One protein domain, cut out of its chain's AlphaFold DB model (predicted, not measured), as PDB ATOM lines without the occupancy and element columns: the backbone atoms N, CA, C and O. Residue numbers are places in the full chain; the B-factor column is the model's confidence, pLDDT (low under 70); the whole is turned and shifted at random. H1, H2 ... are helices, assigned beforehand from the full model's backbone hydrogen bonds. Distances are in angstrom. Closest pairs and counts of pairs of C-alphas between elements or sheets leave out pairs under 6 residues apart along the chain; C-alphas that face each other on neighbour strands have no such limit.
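This is residues 3 to 118 of the 151 residues of an uncharacterized protein of Flavobacterium sp. xlx-221 (UniProt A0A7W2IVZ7). An elongated, loosely joined set of helices: H4 and H5 follow each other nearly end to end along the long axis, with H1 side by side with H5 and H3 slanting away from the meeting of H1 and H5. H2 lies near H1, and a long stretch without a named element, residues 65 to 85, lies at the end where H4 begins. The printed part has 116 residues with five named helices, H1 to H5 in order, and no named strand; the class is all helix. It is compact by its radius of gyration of the C-alphas, 15.4 A, and spans 51 by 27 by 21 A.

H1, residues 3 to 18, touches H5, residues 99 to 116, at a shallow tilt of 9 degrees, the same way; the closest C-alphas, of Ile 7 and Gly 100, are 6.8 A apart. H2, residues 30 to 39, touches no helix but is near H1. H3, residues 50 to 64, only just touches H1, with 3 pairs of C-alphas within 8 A, at a steep tilt of 50 degrees; the closest are those of Ile 4 and Arg 57, 6.8 A apart, and H1 touches with residue 4 alone. H3 touches H5 with residues 50 to 53 alone, at a steep tilt of 54 degrees, opposite ways; the closest C-alphas, of Phe 50 and Phe 103, are 6.3 A apart. H4, residues 86 to 96, is close to H3 but not clearly touching: the closest C-alphas, of Glu 52 and Ile 96, are 6.3 A apart. H4 and H5 meet only through their link. In H1 to H5 each O i to N i+4 pair is within hydrogen-bond range.

H1 begins at C-alpha 3 (-38.149, -14.368, -9.930) and is 23.0 A long. H3 is 21.4 A long, and H5, the longest, 25.4 A, ending at C-alpha 116 (-50.053, 8.650, -25.882).

The C-alphas of Ser 82 and Phe 118 are the farthest apart, 51.9 A. The links H1 to H2 and H3 to H4 are long. The printed part has no cut. The pLDDT is under 70 in residues 3 to 5 and 66 to 73.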
ATOM      1  N   ILE A   3     -37.073 -14.763  -9.002       61.78
ATOM      2  CA  ILE A   3     -38.149 -14.368  -9.930       61.78
ATOM      3  C   ILE A   3     -38.982 -13.183  -9.405       61.78
ATOM      4  O   ILE A   3     -39.183 -12.217 -10.129       61.78
ATOM      5  N   ILE A   4     -39.392 -13.177  -8.127       64.44
ATOM      6  CA  ILE A   4     -40.191 -12.061  -7.570       64.44
ATOM      7  C   ILE A   4     -39.413 -10.748  -7.540       64.44
ATOM      8  O   ILE A   4     -39.952  -9.692  -7.861       64.44
ATOM      9  N   VAL A   5     -38.145 -10.810  -7.124       65.31
ATOM     10  CA  VAL A   5     -37.292  -9.618  -7.056       65.31
ATOM     11  C   VAL A   5     -37.135  -9.017  -8.450       65.31
ATOM     12  O   VAL A   5     -37.213  -7.800  -8.583       65.31
ATOM     13  N   LEU A   6     -37.002  -9.865  -9.475       75.75
ATOM     14  CA  LEU A   6     -36.914  -9.446 -10.870       75.75
ATOM     15  C   LEU A   6     -38.200  -8.752 -11.345       75.75
ATOM     16  O   LEU A   6     -38.120  -7.625 -11.816       75.75
ATOM     17  N   ILE A   7     -39.374  -9.365 -11.150       81.62
ATOM     18  CA  ILE A   7     -40.665  -8.802 -11.591       81.62
ATOM     19  C   ILE A   7     -40.944  -7.470 -10.882       81.62
ATOM     20  O   ILE A   7     -41.209  -6.448 -11.508       81.62
ATOM     21  N   VAL A   8     -40.817  -7.428  -9.556       76.69
ATOM     22  CA  VAL A   8     -41.070  -6.195  -8.797       76.69
ATOM     23  C   VAL A   8     -40.085  -5.089  -9.193       76.69
ATOM     24  O   VAL A   8     -40.466  -3.922  -9.257       76.69
ATOM     25  N   PHE A   9     -38.828  -5.432  -9.478       82.19
ATOM     26  CA  PHE A   9     -37.839  -4.478  -9.975       82.19
ATOM     27  C   PHE A   9     -38.176  -3.973 -11.385       82.19
ATOM     28  O   PHE A   9     -38.165  -2.764 -11.612       82.19
ATOM     29  N   GLN A  10     -38.525  -4.872 -12.307       87.50
ATOM     30  CA  GLN A  10     -38.896  -4.545 -13.686       87.50
ATOM     31  C   GLN A  10     -40.114  -3.624 -13.740       87.50
ATOM     32  O   GLN A  10     -40.072  -2.617 -14.438       87.50
ATOM     33  N   MET A  11     -41.144  -3.884 -12.932       89.12
ATOM     34  CA  MET A  11     -42.324  -3.018 -12.848       89.12
ATOM     35  C   MET A  11     -41.969  -1.607 -12.388       89.12
ATOM     36  O   MET A  11     -42.402  -0.627 -12.987       89.12
ATOM     37  N   LYS A  12     -41.130  -1.484 -11.356       88.12
ATOM     38  CA  LYS A  12     -40.669  -0.174 -10.875       88.12
ATOM     39  C   LYS A  12     -39.845   0.555 -11.924       88.12
ATOM     40  O   LYS A  12     -39.980   1.767 -12.063       88.12
ATOM     41  N   SER A  13     -38.987  -0.175 -12.636       89.12
ATOM     42  CA  SER A  13     -38.193   0.384 -13.725       89.12
ATOM     43  C   SER A  13     -39.091   0.889 -14.849       89.12
ATOM     44  O   SER A  13     -38.898   2.009 -15.301       89.12
ATOM     45  N   LEU A  14     -40.093   0.100 -15.249       91.81
ATOM     46  CA  LEU A  14     -41.054   0.465 -16.284       91.81
ATOM     47  C   LEU A  14     -41.814   1.739 -15.903       91.81
ATOM     48  O   LEU A  14     -41.769   2.715 -16.643       91.81
ATOM     49  N   LEU A  15     -42.436   1.766 -14.721       92.88
ATOM     50  CA  LEU A  15     -43.193   2.932 -14.260       92.88
ATOM     51  C   LEU A  15     -42.322   4.186 -14.200       92.88
ATOM     52  O   LEU A  15     -42.734   5.244 -14.651       92.88
ATOM     53  N   LYS A  16     -41.089   4.074 -13.703       90.62
ATOM     54  CA  LYS A  16     -40.190   5.225 -13.602       90.62
ATOM     55  C   LYS A  16     -39.741   5.767 -14.964       90.62
ATOM     56  O   LYS A  16     -39.492   6.964 -15.074       90.62
ATOM     57  N   SER A  17     -39.631   4.916 -15.983       91.31
ATOM     58  CA  SER A  17     -39.294   5.353 -17.344       91.31
ATOM     59  C   SER A  17     -40.396   6.207 -17.975       91.31
ATOM     60  O   SER A  17     -40.095   7.083 -18.778       91.31
ATOM     61  N   TYR A  18     -41.651   5.956 -17.606       92.81
ATOM     62  CA  TYR A  18     -42.830   6.605 -18.181       92.81
ATOM     63  C   TYR A  18     -43.399   7.732 -17.310       92.81
ATOM     64  O   TYR A  18     -44.012   8.660 -17.832       92.81
ATOM     65  N   TYR A  19     -43.126   7.698 -16.005       92.12
ATOM     66  CA  TYR A  19     -43.572   8.683 -15.022       92.12
ATOM     67  C   TYR A  19     -42.376   9.214 -14.214       92.12
ATOM     68  O   TYR A  19     -42.108   8.738 -13.103       92.12
ATOM     69  N   PRO A  20     -41.606  10.174 -14.763       87.56
ATOM     70  CA  PRO A  20     -40.407  10.711 -14.117       87.56
ATOM     71  C   PRO A  20     -40.678  11.387 -12.767       87.56
ATOM     72  O   PRO A  20     -39.771  11.489 -11.939       87.56
ATOM     73  N   GLU A  21     -41.912  11.840 -12.534       85.38
ATOM     74  CA  GLU A  21     -42.358  12.447 -11.280       85.38
ATOM     75  C   GLU A  21     -42.425  11.452 -10.113       85.38
ATOM     76  O   GLU A  21     -42.420  11.858  -8.949       85.38
ATOM     77  N   LEU A  22     -42.463  10.150 -10.411       87.00
ATOM     78  CA  LEU A  22     -42.632   9.097  -9.422       87.00
ATOM     79  C   LEU A  22     -41.360   8.914  -8.589       87.00
ATOM     80  O   LEU A  22     -40.293   8.520  -9.086       87.00
ATOM     81  N   LYS A  23     -41.451   9.155  -7.278       84.75
ATOM     82  CA  LYS A  23     -40.277   9.054  -6.406       84.75
ATOM     83  C   LYS A  23     -39.946   7.589  -6.151       84.75
ATOM     84  O   LYS A  23     -40.799   6.760  -5.841       84.75
ATOM     85  N   LYS A  24     -38.650   7.258  -6.158       78.00
ATOM     86  CA  LYS A  24     -38.177   5.899  -5.814       78.00
ATOM     87  C   LYS A  24     -38.651   5.459  -4.419       78.00
ATOM     88  O   LYS A  24     -38.881   4.272  -4.203       78.00
ATOM     89  N   SER A  25     -38.807   6.414  -3.501       79.50
ATOM     90  CA  SER A  25     -39.333   6.206  -2.150       79.50
ATOM     91  C   SER A  25     -40.827   5.898  -2.099       79.50
ATOM     92  O   SER A  25     -41.280   5.453  -1.060       79.50
ATOM     93  N   GLU A  26     -41.599   6.130  -3.160       76.88
ATOM     94  CA  GLU A  26     -43.028   5.781  -3.241       76.88
ATOM     95  C   GLU A  26     -43.197   4.355  -3.787       76.88
ATOM     96  O   GLU A  26     -44.067   3.603  -3.368       76.88
ATOM     97  N   LEU A  27     -42.251   3.906  -4.610       80.19
ATOM     98  CA  LEU A  27     -42.246   2.587  -5.245       80.19
ATOM     99  C   LEU A  27     -41.864   1.420  -4.316       80.19
ATOM    100  O   LEU A  27     -41.700   0.295  -4.780       80.19
ATOM    101  N   TYR A  28     -41.641   1.628  -3.017       77.25
ATOM    102  CA  TYR A  28     -41.248   0.537  -2.106       77.25
ATOM    103  C   TYR A  28     -42.422  -0.351  -1.679       77.25
ATOM    104  O   TYR A  28     -42.230  -1.559  -1.534       77.25
ATOM    105  N   LYS A  29     -43.620   0.226  -1.520       83.00
ATOM    106  CA  LYS A  29     -44.841  -0.473  -1.104       83.00
ATOM    107  C   LYS A  29     -45.689  -0.828  -2.312       83.00
ATOM    108  O   LYS A  29     -45.888  -0.003  -3.193       83.00
ATOM    109  N   TRP A  30     -46.217  -2.049  -2.323       86.06
ATOM    110  CA  TRP A  30     -47.121  -2.491  -3.383       86.06
ATOM    111  C   TRP A  30     -48.387  -1.640  -3.452       86.06
ATOM    112  O   TRP A  30     -48.751  -1.202  -4.534       86.06
ATOM    113  N   ASP A  31     -49.004  -1.343  -2.307       88.06
ATOM    114  CA  ASP A  31     -50.246  -0.564  -2.272       88.06
ATOM    115  C   ASP A  31     -50.048   0.836  -2.857       88.06
ATOM    116  O   ASP A  31     -50.864   1.292  -3.646       88.06
ATOM    117  N   THR A  32     -48.894   1.460  -2.604       89.75
ATOM    118  CA  THR A  32     -48.538   2.744  -3.220       89.75
ATOM    119  C   THR A  32     -48.420   2.648  -4.742       89.75
ATOM    120  O   THR A  32     -48.785   3.587  -5.440       89.75
ATOM    121  N   ILE A  33     -47.960   1.514  -5.278       89.88
ATOM    122  CA  ILE A  33     -47.929   1.285  -6.729       89.88
ATOM    123  C   ILE A  33     -49.350   1.125  -7.277       89.88
ATOM    124  O   ILE A  33     -49.663   1.690  -8.321       89.88
ATOM    125  N   LEU A  34     -50.222   0.397  -6.574       91.88
ATOM    126  CA  LEU A  34     -51.622   0.249  -6.978       91.88
ATOM    127  C   LEU A  34     -52.364   1.586  -6.966       91.88
ATOM    128  O   LEU A  34     -53.121   1.874  -7.888       91.88
ATOM    129  N   ASP A  35     -52.153   2.393  -5.932       92.00
ATOM    130  CA  ASP A  35     -52.778   3.706  -5.807       92.00
ATOM    131  C   ASP A  35     -52.246   4.676  -6.864       92.00
ATOM    132  O   ASP A  35     -53.022   5.422  -7.461       92.00
ATOM    133  N   PHE A  36     -50.951   4.597  -7.177       92.62
ATOM    134  CA  PHE A  36     -50.369   5.337  -8.289       92.62
ATOM    135  C   PHE A  36     -51.026   4.968  -9.626       92.62
ATOM    136  O   PHE A  36     -51.479   5.861 -10.338       92.62
ATOM    137  N   LEU A  37     -51.153   3.678  -9.952       93.31
ATOM    138  CA  LEU A  37     -51.821   3.241 -11.185       93.31
ATOM    139  C   LEU A  37     -53.261   3.763 -11.271       93.31
ATOM    140  O   LEU A  37     -53.652   4.328 -12.290       93.31
ATOM    141  N   LYS A  38     -54.023   3.681 -10.176       93.81
ATOM    142  CA  LYS A  38     -55.389   4.225 -10.123       93.81
ATOM    143  C   LYS A  38     -55.429   5.734 -10.346       93.81
ATOM    144  O   LYS A  38     -56.347   6.215 -10.998       93.81
ATOM    145  N   SER A  39     -54.445   6.480  -9.838       91.44
ATOM    146  CA  SER A  39     -54.344   7.928 -10.081       91.44
ATOM    147  C   SER A  39     -54.078   8.282 -11.549       91.44
ATOM    148  O   SER A  39     -54.330   9.410 -11.961       91.44
ATOM    149  N   LYS A  40     -53.603   7.312 -12.339       90.62
ATOM    150  CA  LYS A  40     -53.469   7.379 -13.799       90.62
ATOM    151  C   LYS A  40     -54.662   6.744 -14.526       90.62
ATOM    152  O   LYS A  40     -54.563   6.403 -15.692       90.62
ATOM    153  N   ASN A  41     -55.783   6.524 -13.830       90.38
ATOM    154  CA  ASN A  41     -56.966   5.818 -14.337       90.38
ATOM    155  C   ASN A  41     -56.705   4.381 -14.835       90.38
ATOM    156  O   ASN A  41     -57.537   3.797 -15.527       90.38
ATOM    157  N   ILE A  42     -55.590   3.766 -14.432       94.19
ATOM    158  CA  ILE A  42     -55.275   2.370 -14.740       94.19
ATOM    159  C   ILE A  42     -55.792   1.506 -13.589       94.19
ATOM    160  O   ILE A  42     -55.265   1.558 -12.477       94.19
ATOM    161  N   ASP A  43     -56.815   0.687 -13.845       95.12
ATOM    162  CA  ASP A  43     -57.299  -0.298 -12.872       95.12
ATOM    163  C   ASP A  43     -56.367  -1.522 -12.854       95.12
ATOM    164  O   ASP A  43     -56.375  -2.305 -13.812       95.12
ATOM    165  N   PRO A  44     -55.602  -1.762 -11.769       93.94
ATOM    166  CA  PRO A  44     -54.657  -2.872 -11.726       93.94
ATOM    167  C   PRO A  44     -55.324  -4.234 -11.924       93.94
ATOM    168  O   PRO A  44     -54.705  -5.141 -12.472       93.94
ATOM    169  N   LYS A  45     -56.597  -4.386 -11.533       94.50
ATOM    170  CA  LYS A  45     -57.331  -5.652 -11.678       94.50
ATOM    171  C   LYS A  45     -57.670  -5.990 -13.130       94.50
ATOM    172  O   LYS A  45     -57.995  -7.142 -13.403       94.50
ATOM    173  N   LYS A  46     -57.606  -5.013 -14.039       96.62
ATOM    174  CA  LYS A  46     -57.792  -5.217 -15.482       96.62
ATOM    175  C   LYS A  46     -56.494  -5.583 -16.200       96.62
ATOM    176  O   LYS A  46     -56.549  -6.007 -17.350       96.62
ATOM    177  N   ILE A  47     -55.343  -5.443 -15.540       97.06
ATOM    178  CA  ILE A  47     -54.059  -5.857 -16.105       97.06
ATOM    179  C   ILE A  47     -54.032  -7.382 -16.167       97.06
ATOM    180  O   ILE A  47     -54.302  -8.071 -15.176       97.06
ATOM    181  N   ASN A  48     -53.694  -7.917 -17.339       97.44
ATOM    182  CA  ASN A  48     -53.618  -9.356 -17.532       97.44
ATOM    183  C   ASN A  48     -52.642  -9.987 -16.527       97.44
ATOM    184  O   ASN A  48     -51.598  -9.422 -16.211       97.44
ATOM    185  N   CYS A  49     -52.988 -11.161 -16.013       95.62
ATOM    186  CA  CYS A  49     -52.211 -11.883 -15.007       95.62
ATOM    187  C   CYS A  49     -51.918 -11.119 -13.692       95.62
ATOM    188  O   CYS A  49     -51.031 -11.515 -12.934       95.62
ATOM    189  N   PHE A  50     -52.647 -10.036 -13.379       94.25
ATOM    190  CA  PHE A  50     -52.468  -9.292 -12.122       94.25
ATOM    191  C   PHE A  50     -52.600 -10.191 -10.886       94.25
ATOM    192  O   PHE A  50     -51.820 -10.079  -9.938       94.25
ATOM    193  N   LYS A  51     -53.576 -11.105 -10.908       93.06
ATOM    194  CA  LYS A  51     -53.840 -12.039  -9.812       93.06
ATOM    195  C   LYS A  51     -52.627 -12.925  -9.530       93.06
ATOM    196  O   LYS A  51     -52.244 -13.069  -8.377       93.06
ATOM    197  N   GLU A  52     -52.008 -13.484 -10.561       92.81
ATOM    198  CA  GLU A  52     -50.842 -14.360 -10.459       92.81
ATOM    199  C   GLU A  52     -49.625 -13.612  -9.902       92.81
ATOM    200  O   GLU A  52     -48.876 -14.163  -9.096       92.81
ATOM    201  N   ILE A  53     -49.449 -12.336 -10.266       91.88
ATOM    202  CA  ILE A  53     -48.394 -11.488  -9.693       91.88
ATOM    203  C   ILE A  53     -48.657 -11.187  -8.212       91.88
ATOM    204  O   ILE A  53     -47.729 -11.244  -7.397       91.88
ATOM    205  N   ASP A  54     -49.908 -10.906  -7.837       89.88
ATOM    206  CA  ASP A  54     -50.281 -10.693  -6.435       89.88
ATOM    207  C   ASP A  54     -50.102 -11.971  -5.596       89.88
ATOM    208  O   ASP A  54     -49.503 -11.934  -4.518       89.88
ATOM    209  N   GLU A  55     -50.521 -13.119  -6.131       90.00
ATOM    210  CA  GLU A  55     -50.295 -14.449  -5.559       90.00
ATOM    211  C   GLU A  55     -48.803 -14.728  -5.356       90.00
ATOM    212  O   GLU A  55     -48.387 -15.118  -4.266       90.00
ATOM    213  N   LEU A  56     -47.973 -14.461  -6.367       89.25
ATOM    214  CA  LEU A  56     -46.524 -14.641  -6.309       89.25
ATOM    215  C   LEU A  56     -45.881 -13.785  -5.212       89.25
ATOM    216  O   LEU A  56     -44.997 -14.247  -4.482       89.25
ATOM    217  N   ARG A  57     -46.340 -12.542  -5.053       87.06
ATOM    218  CA  ARG A  57     -45.918 -11.664  -3.956       87.06
ATOM    219  C   ARG A  57     -46.312 -12.253  -2.598       87.06
ATOM    220  O   ARG A  57     -45.480 -12.259  -1.688       87.06
ATOM    221  N   ASN A  58     -47.534 -12.764  -2.464       85.00
ATOM    222  CA  ASN A  58     -48.029 -13.349  -1.215       85.00
ATOM    223  C   ASN A  58     -47.244 -14.624  -0.849       85.00
ATOM    224  O   ASN A  58     -46.771 -14.736   0.282       85.00
ATOM    225  N   VAL A  59     -46.993 -15.517  -1.814       85.50
ATOM    226  CA  VAL A  59     -46.171 -16.731  -1.633       85.50
ATOM    227  C   VAL A  59     -44.744 -16.377  -1.222       85.50
ATOM    228  O   VAL A  59     -44.211 -16.950  -0.275       85.50
ATOM    229  N   ASN A  60     -44.119 -15.390  -1.870       83.19
ATOM    230  CA  ASN A  60     -42.773 -14.940  -1.504       83.19
ATOM    231  C   ASN A  60     -42.696 -14.439  -0.057       83.19
ATOM    232  O   ASN A  60     -41.730 -14.718   0.650       83.19
ATOM    233  N   ASN A  61     -43.705 -13.688   0.383       80.69
ATOM    234  CA  ASN A  61     -43.773 -13.196   1.753       80.69
ATOM    235  C   ASN A  61     -43.970 -14.350   2.748       80.69
ATOM    236  O   ASN A  61     -43.269 -14.396   3.758       80.69
ATOM    237  N   ALA A  62     -44.847 -15.310   2.435       80.56
ATOM    238  CA  ALA A  62     -45.067 -16.499   3.257       80.56
ATOM    239  C   ALA A  62     -43.790 -17.350   3.405       80.56
ATOM    240  O   ALA A  62     -43.465 -17.768   4.516       80.56
ATOM    241  N   ILE A  63     -43.028 -17.537   2.319       80.31
ATOM    242  CA  ILE A  63     -41.736 -18.248   2.330       80.31
ATOM    243  C   ILE A  63     -40.717 -17.520   3.217       80.31
ATOM    244  O   ILE A  63     -40.084 -18.148   4.064       80.31
ATOM    245  N   LYS A  64     -40.564 -16.198   3.058       78.19
ATOM    246  CA  LYS A  64     -39.587 -15.393   3.821       78.19
ATOM    247  C   LYS A  64     -39.834 -15.397   5.324       78.19
ATOM    248  O   LYS A  64     -38.880 -15.359   6.091       78.19
ATOM    249  N   HIS A  65     -41.099 -15.389   5.728       72.38
ATOM    250  CA  HIS A  65     -41.492 -15.342   7.133       72.38
ATOM    251  C   HIS A  65     -41.864 -16.719   7.692       72.38
ATOM    252  O   HIS A  65     -42.413 -16.783   8.791       72.38
ATOM    253  N   SER A  66     -41.610 -17.796   6.933       66.94
ATOM    254  CA  SER A  66     -41.889 -19.195   7.293       66.94
ATOM    255  C   SER A  66     -43.271 -19.411   7.930       66.94
ATOM    256  O   SER A  66     -43.439 -20.256   8.804       66.94
ATOM    257  N   SER A  67     -44.269 -18.626   7.513       64.12
ATOM    258  CA  SER A  67     -45.604 -18.592   8.119       64.12
ATOM    259  C   SER A  67     -46.675 -18.484   7.039       64.12
ATOM    260  O   SER A  67     -47.198 -17.418   6.724       64.12
ATOM    261  N   ILE A  68     -47.035 -19.645   6.492       58.88
ATOM    262  CA  ILE A  68     -48.234 -19.830   5.657       58.88
ATOM    263  C   ILE A  68     -49.489 -19.356   6.405       58.88
ATOM    264  O   ILE A  68     -50.374 -18.737   5.819       58.88
ATOM    265  N   SER A  69     -49.533 -19.599   7.720       52.81
ATOM    266  CA  SER A  69     -50.701 -19.388   8.580       52.81
ATOM    267  C   SER A  69     -51.160 -17.932   8.703       52.81
ATOM    268  O   SER A  69     -52.317 -17.695   9.037       52.81
ATOM    269  N   ASN A  70     -50.295 -16.957   8.407       52.06
ATOM    270  CA  ASN A  70     -50.622 -15.533   8.534       52.06
ATOM    271  C   ASN A  70     -50.995 -14.865   7.201       52.06
ATOM    272  O   ASN A  70     -51.440 -13.714   7.200       52.06
ATOM    273  N   SER A  71     -50.840 -15.546   6.061       55.59
ATOM    274  CA  SER A  71     -51.222 -14.976   4.767       55.59
ATOM    275  C   SER A  71     -52.686 -15.290   4.458       55.59
ATOM    276  O   SER A  71     -53.058 -16.438   4.245       55.59
ATOM    277  N   ARG A  72     -53.536 -14.257   4.438       56.38
ATOM    278  CA  ARG A  72     -54.998 -14.401   4.295       56.38
ATOM    279  C   ARG A  72     -55.459 -14.950   2.939       56.38
ATOM    280  O   ARG A  72     -56.634 -15.273   2.802       56.38
ATOM    281  N   ILE A  73     -54.578 -15.033   1.940       68.44
ATOM    282  CA  ILE A  73     -54.907 -15.488   0.584       68.44
ATOM    283  C   ILE A  73     -53.721 -16.282   0.039       68.44
ATOM    284  O   ILE A  73     -52.772 -15.717  -0.506       68.44
ATOM    285  N   LEU A  74     -53.769 -17.597   0.221       75.50
ATOM    286  CA  LEU A  74     -52.825 -18.520  -0.397       75.50
ATOM    287  C   LEU A  74     -53.375 -19.009  -1.739       75.50
ATOM    288  O   LEU A  74     -54.580 -19.281  -1.840       75.50
ATOM    289  N   PRO A  75     -52.508 -19.165  -2.753       85.06
ATOM    290  CA  PRO A  75     -52.858 -19.883  -3.970       85.06
ATOM    291  C   PRO A  75     -53.324 -21.307  -3.673       85.06
ATOM    292  O   PRO A  75     -53.034 -21.864  -2.611       85.06
ATOM    293  N   ASN A  76     -54.049 -21.902  -4.619       86.06
ATOM    294  CA  ASN A  76     -54.652 -23.224  -4.445       86.06
ATOM    295  C   ASN A  76     -53.627 -24.308  -4.086       86.06
ATOM    296  O   ASN A  76     -53.948 -25.184  -3.296       86.06
ATOM    297  N   GLU A  77     -52.401 -24.198  -4.596       88.12
ATOM    298  CA  GLU A  77     -51.288 -25.122  -4.348       88.12
ATOM    299  C   GLU A  77     -50.842 -25.168  -2.884       88.12
ATOM    300  O   GLU A  77     -50.149 -26.089  -2.473       88.12
ATOM    301  N   PHE A  78     -51.217 -24.175  -2.082       84.88
ATOM    302  CA  PHE A  78     -50.838 -24.087  -0.671       84.88
ATOM    303  C   PHE A  78     -52.058 -24.102   0.256       84.88
ATOM    304  O   PHE A  78     -51.926 -23.877   1.460       84.88
ATOM    305  N   LYS A  79     -53.265 -24.323  -0.284       79.75
ATOM    306  CA  LYS A  79     -54.481 -24.410   0.531       79.75
ATOM    307  C   LYS A  79     -54.482 -25.705   1.328       79.75
ATOM    308  O   LYS A  79     -54.236 -26.766   0.778       79.75
ATOM    309  N   ASN A  80     -54.858 -25.605   2.601       76.44
ATOM    310  CA  ASN A  80     -54.960 -26.728   3.544       76.44
ATOM    311  C   ASN A  80     -53.629 -27.429   3.861       76.44
ATOM    312  O   ASN A  80     -53.627 -28.474   4.504       76.44
ATOM    313  N   GLU A  81     -52.508 -26.833   3.465       73.81
ATOM    314  CA  GLU A  81     -51.181 -27.381   3.705       73.81
ATOM    315  C   GLU A  81     -50.625 -26.872   5.031       73.81
ATOM    316  O   GLU A  81     -50.592 -25.666   5.294       73.81
ATOM    317  N   SER A  82     -50.158 -27.790   5.877       70.31
ATOM    318  CA  SER A  82     -49.528 -27.428   7.150       70.31
ATOM    319  C   SER A  82     -48.128 -26.838   6.965       70.31
ATOM    320  O   SER A  82     -47.633 -26.147   7.855       70.31
ATOM    321  N   GLN A  83     -47.470 -27.128   5.837       73.44
ATOM    322  CA  GLN A  83     -46.107 -26.696   5.520       73.44
ATOM    323  C   GLN A  83     -45.935 -26.461   4.013       73.44
ATOM    324  O   GLN A  83     -46.616 -27.073   3.199       73.44
ATOM    325  N   ILE A  84     -44.999 -25.581   3.630       78.62
ATOM    326  CA  ILE A  84     -44.670 -25.355   2.217       78.62
ATOM    327  C   ILE A  84     -43.775 -26.504   1.756       78.62
ATOM    328  O   ILE A  84     -42.602 -26.555   2.131       78.62
ATOM    329  N   SER A  85     -44.305 -27.400   0.927       83.94
ATOM    330  CA  SER A  85     -43.504 -28.441   0.285       83.94
ATOM    331  C   SER A  85     -42.784 -27.900  -0.962       83.94
ATOM    332  O   SER A  85     -43.217 -26.931  -1.595       83.94
ATOM    333  N   HIS A  86     -41.682 -28.549  -1.347       85.69
ATOM    334  CA  HIS A  86     -41.006 -28.261  -2.616       85.69
ATOM    335  C   HIS A  86     -41.923 -28.512  -3.827       85.69
ATOM    336  O   HIS A  86     -41.872 -27.771  -4.806       85.69
ATOM    337  N   GLU A  87     -42.776 -29.534  -3.753       89.75
ATOM    338  CA  GLU A  87     -43.717 -29.882  -4.816       89.75
ATOM    339  C   GLU A  87     -44.731 -28.762  -5.059       89.75
ATOM    340  O   GLU A  87     -44.906 -28.330  -6.195       89.75
ATOM    341  N   ASN A  88     -45.311 -28.209  -3.996       88.00
ATOM    342  CA  ASN A  88     -46.314 -27.150  -4.093       88.00
ATOM    343  C   ASN A  88     -45.697 -25.863  -4.653       88.00
ATOM    344  O   ASN A  88     -46.307 -25.164  -5.462       88.00
ATOM    345  N   ILE A  89     -44.446 -25.574  -4.272       88.06
ATOM    346  CA  ILE A  89     -43.664 -24.482  -4.859       88.06
ATOM    347  C   ILE A  89     -43.495 -24.689  -6.368       88.06
ATOM    348  O   ILE A  89     -43.706 -23.753  -7.138       88.06
ATOM    349  N   LEU A  90     -43.101 -25.892  -6.788       90.56
ATOM    350  CA  LEU A  90     -42.873 -26.200  -8.196       90.56
ATOM    351  C   LEU A  90     -44.173 -26.115  -9.006       90.56
ATOM    352  O   LEU A  90     -44.189 -25.473 -10.054       90.56
ATOM    353  N   GLN A  91     -45.266 -26.691  -8.501       92.00
ATOM    354  CA  GLN A  91     -46.594 -26.603  -9.116       92.00
ATOM    355  C   GLN A  91     -47.025 -25.144  -9.303       92.00
ATOM    356  O   GLN A  91     -47.432 -24.754 -10.399       92.00
ATOM    357  N   PHE A  92     -46.853 -24.321  -8.265       91.88
ATOM    358  CA  PHE A  92     -47.168 -22.900  -8.323       91.88
ATOM    359  C   PHE A  92     -46.337 -22.169  -9.381       91.88
ATOM    360  O   PHE A  92     -46.902 -21.479 -10.227       91.88
ATOM    361  N   TYR A  93     -45.009 -22.336  -9.378       90.06
ATOM    362  CA  TYR A  93     -44.138 -21.674 -10.354       90.06
ATOM    363  C   TYR A  93     -44.429 -22.103 -11.793       90.06
ATOM    364  O   TYR A  93     -44.436 -21.243 -12.670       90.06
ATOM    365  N   ASN A  94     -44.723 -23.383 -12.027       91.94
ATOM    366  CA  ASN A  94     -45.106 -23.877 -13.349       91.94
ATOM    367  C   ASN A  94     -46.416 -23.237 -13.828       91.94
ATOM    368  O   ASN A  94     -46.519 -22.845 -14.987       91.94
ATOM    369  N   ARG A  95     -47.412 -23.071 -12.942       94.12
ATOM    370  CA  ARG A  95     -48.672 -22.406 -13.312       94.12
ATOM    371  C   ARG A  95     -48.452 -20.960 -13.752       94.12
ATOM    372  O   ARG A  95     -49.104 -20.506 -14.689       94.12
ATOM    373  N   ILE A  96     -47.575 -20.230 -13.067       92.56
ATOM    374  CA  ILE A  96     -47.401 -18.788 -13.288       92.56
ATOM    375  C   ILE A  96     -46.232 -18.430 -14.215       92.56
ATOM    376  O   ILE A  96     -45.906 -17.251 -14.352       92.56
ATOM    377  N   GLU A  97     -45.569 -19.415 -14.824       89.25
ATOM    378  CA  GLU A  97     -44.314 -19.230 -15.567       89.25
ATOM    379  C   GLU A  97     -44.408 -18.104 -16.614       89.25
ATOM    380  O   GLU A  97     -43.541 -17.234 -16.689       89.25
ATOM    381  N   ASN A  98     -45.521 -18.054 -17.352       90.75
ATOM    382  CA  ASN A  98     -45.765 -17.057 -18.400       90.75
ATOM    383  C   ASN A  98     -46.463 -15.779 -17.906       90.75
ATOM    384  O   ASN A  98     -46.559 -14.792 -18.640       90.75
ATOM    385  N   SER A  99     -46.943 -15.766 -16.661       93.62
ATOM    386  CA  SER A  99     -47.727 -14.659 -16.108       93.62
ATOM    387  C   SER A  99     -46.934 -13.357 -16.044       93.62
ATOM    388  O   SER A  99     -47.506 -12.294 -16.258       93.62
ATOM    389  N   GLY A 100     -45.619 -13.428 -15.809       91.50
ATOM    390  CA  GLY A 100     -44.746 -12.251 -15.763       91.50
ATOM    391  C   GLY A 100     -44.744 -11.460 -17.072       91.50
ATOM    392  O   GLY A 100     -45.015 -10.261 -17.070       91.50
ATOM    393  N   ASN A 101     -44.492 -12.131 -18.196       91.81
ATOM    394  CA  ASN A 101     -44.454 -11.480 -19.509       91.81
ATOM    395  C   ASN A 101     -45.833 -10.942 -19.913       91.81
ATOM    396  O   ASN A 101     -45.943  -9.807 -20.372       91.81
ATOM    397  N   ASN A 102     -46.891 -11.723 -19.679       94.75
ATOM    398  CA  ASN A 102     -48.263 -11.309 -19.978       94.75
ATOM    399  C   ASN A 102     -48.682 -10.080 -19.162       94.75
ATOM    400  O   ASN A 102     -49.306  -9.164 -19.701       94.75
ATOM    401  N   PHE A 103     -48.288 -10.039 -17.888       95.75
ATOM    402  CA  PHE A 103     -48.501  -8.891 -17.020       95.75
ATOM    403  C   PHE A 103     -47.786  -7.646 -17.540       95.75
ATOM    404  O   PHE A 103     -48.415  -6.599 -17.664       95.75
ATOM    405  N   PHE A 104     -46.502  -7.746 -17.892       94.75
ATOM    406  CA  PHE A 104     -45.752  -6.587 -18.377       94.75
ATOM    407  C   PHE A 104     -46.252  -6.059 -19.710       94.75
ATOM    408  O   PHE A 104     -46.372  -4.846 -19.853       94.75
ATOM    409  N   ASN A 105     -46.587  -6.943 -20.647       95.50
ATOM    410  CA  ASN A 105     -47.157  -6.533 -21.927       95.50
ATOM    411  C   ASN A 105     -48.493  -5.809 -21.718       95.50
ATOM    412  O   ASN A 105     -48.707  -4.741 -22.277       95.50
ATOM    413  N   SER A 106     -49.367  -6.337 -20.858       97.00
ATOM    414  CA  SER A 106     -50.649  -5.690 -20.568       97.00
ATOM    415  C   SER A 106     -50.478  -4.358 -19.836       97.00
ATOM    416  O   SER A 106     -51.100  -3.375 -20.225       97.00
ATOM    417  N   LEU A 107     -49.619  -4.295 -18.814       96.56
ATOM    418  CA  LEU A 107     -49.315  -3.053 -18.099       96.56
ATOM    419  C   LEU A 107     -48.743  -1.996 -19.051       96.56
ATOM    420  O   LEU A 107     -49.102  -0.826 -18.951       96.56
ATOM    421  N   TYR A 108     -47.870  -2.403 -19.970       95.44
ATOM    422  CA  TYR A 108     -47.303  -1.514 -20.974       95.44
ATOM    423  C   TYR A 108     -48.374  -0.897 -21.879       95.44
ATOM    424  O   TYR A 108     -48.338   0.312 -22.093       95.44
ATOM    425  N   GLU A 109     -49.350  -1.676 -22.355       95.69
ATOM    426  CA  GLU A 109     -50.444  -1.130 -23.169       95.69
ATOM    427  C   GLU A 109     -51.288  -0.115 -22.385       95.69
ATOM    428  O   GLU A 109     -51.540   0.972 -22.896       95.69
ATOM    429  N   PHE A 110     -51.614  -0.382 -21.114       95.75
ATOM    430  CA  PHE A 110     -52.314   0.599 -20.269       95.75
ATOM    431  C   PHE A 110     -51.512   1.895 -20.067       95.75
ATOM    432  O   PHE A 110     -52.073   2.986 -20.125       95.75
ATOM    433  N   ILE A 111     -50.196   1.796 -19.854       95.19
ATOM    434  CA  ILE A 111     -49.314   2.971 -19.742       95.19
ATOM    435  C   ILE A 111     -49.272   3.736 -21.068       95.19
ATOM    436  O   ILE A 111     -49.280   4.966 -21.091       95.19
ATOM    437  N   LYS A 112     -49.217   3.020 -22.190       93.06
ATOM    438  CA  LYS A 112     -49.181   3.620 -23.520       93.06
ATOM    439  C   LYS A 112     -50.484   4.361 -23.824       93.06
ATOM    440  O   LYS A 112     -50.422   5.473 -24.343       93.06
ATOM    441  N   GLU A 113     -51.631   3.790 -23.475       91.69
ATOM    442  CA  GLU A 113     -52.925   4.475 -23.543       91.69
ATOM    443  C   GLU A 113     -52.918   5.732 -22.656       91.69
ATOM    444  O   GLU A 113     -53.180   6.832 -23.144       91.69
ATOM    445  N   ASP A 114     -52.494   5.617 -21.395       90.94
ATOM    446  CA  ASP A 114     -52.409   6.759 -20.474       90.94
ATOM    447  C   ASP A 114     -51.428   7.853 -20.927       90.94
ATOM    448  O   ASP A 114     -51.610   9.016 -20.586       90.94
ATOM    449  N   ILE A 115     -50.404   7.557 -21.724       90.12
ATOM    450  CA  ILE A 115     -49.410   8.571 -22.121       90.12
ATOM    451  C   ILE A 115     -49.681   9.132 -23.509       90.12
ATOM    452  O   ILE A 115     -49.591  10.344 -23.706       90.12
ATOM    453  N   TYR A 116     -50.032   8.280 -24.467       88.19
ATOM    454  CA  TYR A 116     -50.053   8.650 -25.882       88.19
ATOM    455  C   TYR A 116     -51.457   8.818 -26.457       88.19
ATOM    456  O   TYR A 116     -51.595   9.460 -27.496       88.19
ATOM    457  N   TYR A 117     -52.495   8.288 -25.808       88.75
ATOM    458  CA  TYR A 117     -53.868   8.499 -26.257       88.75
ATOM    459  C   TYR A 117     -54.438   9.782 -25.640       88.75
ATOM    460  O   TYR A 117     -54.350   9.982 -24.429       88.75
ATOM    461  N   PHE A 118     -54.973  10.671 -26.478       85.56
ATOM    462  CA  PHE A 118     -55.620  11.923 -26.079       85.56
ATOM    463  C   PHE A 118     -57.061  11.910 -26.580       85.56
ATOM    464  O   PHE A 118     -57.315  12.185 -27.752       85.56
TER     465      PHE A 118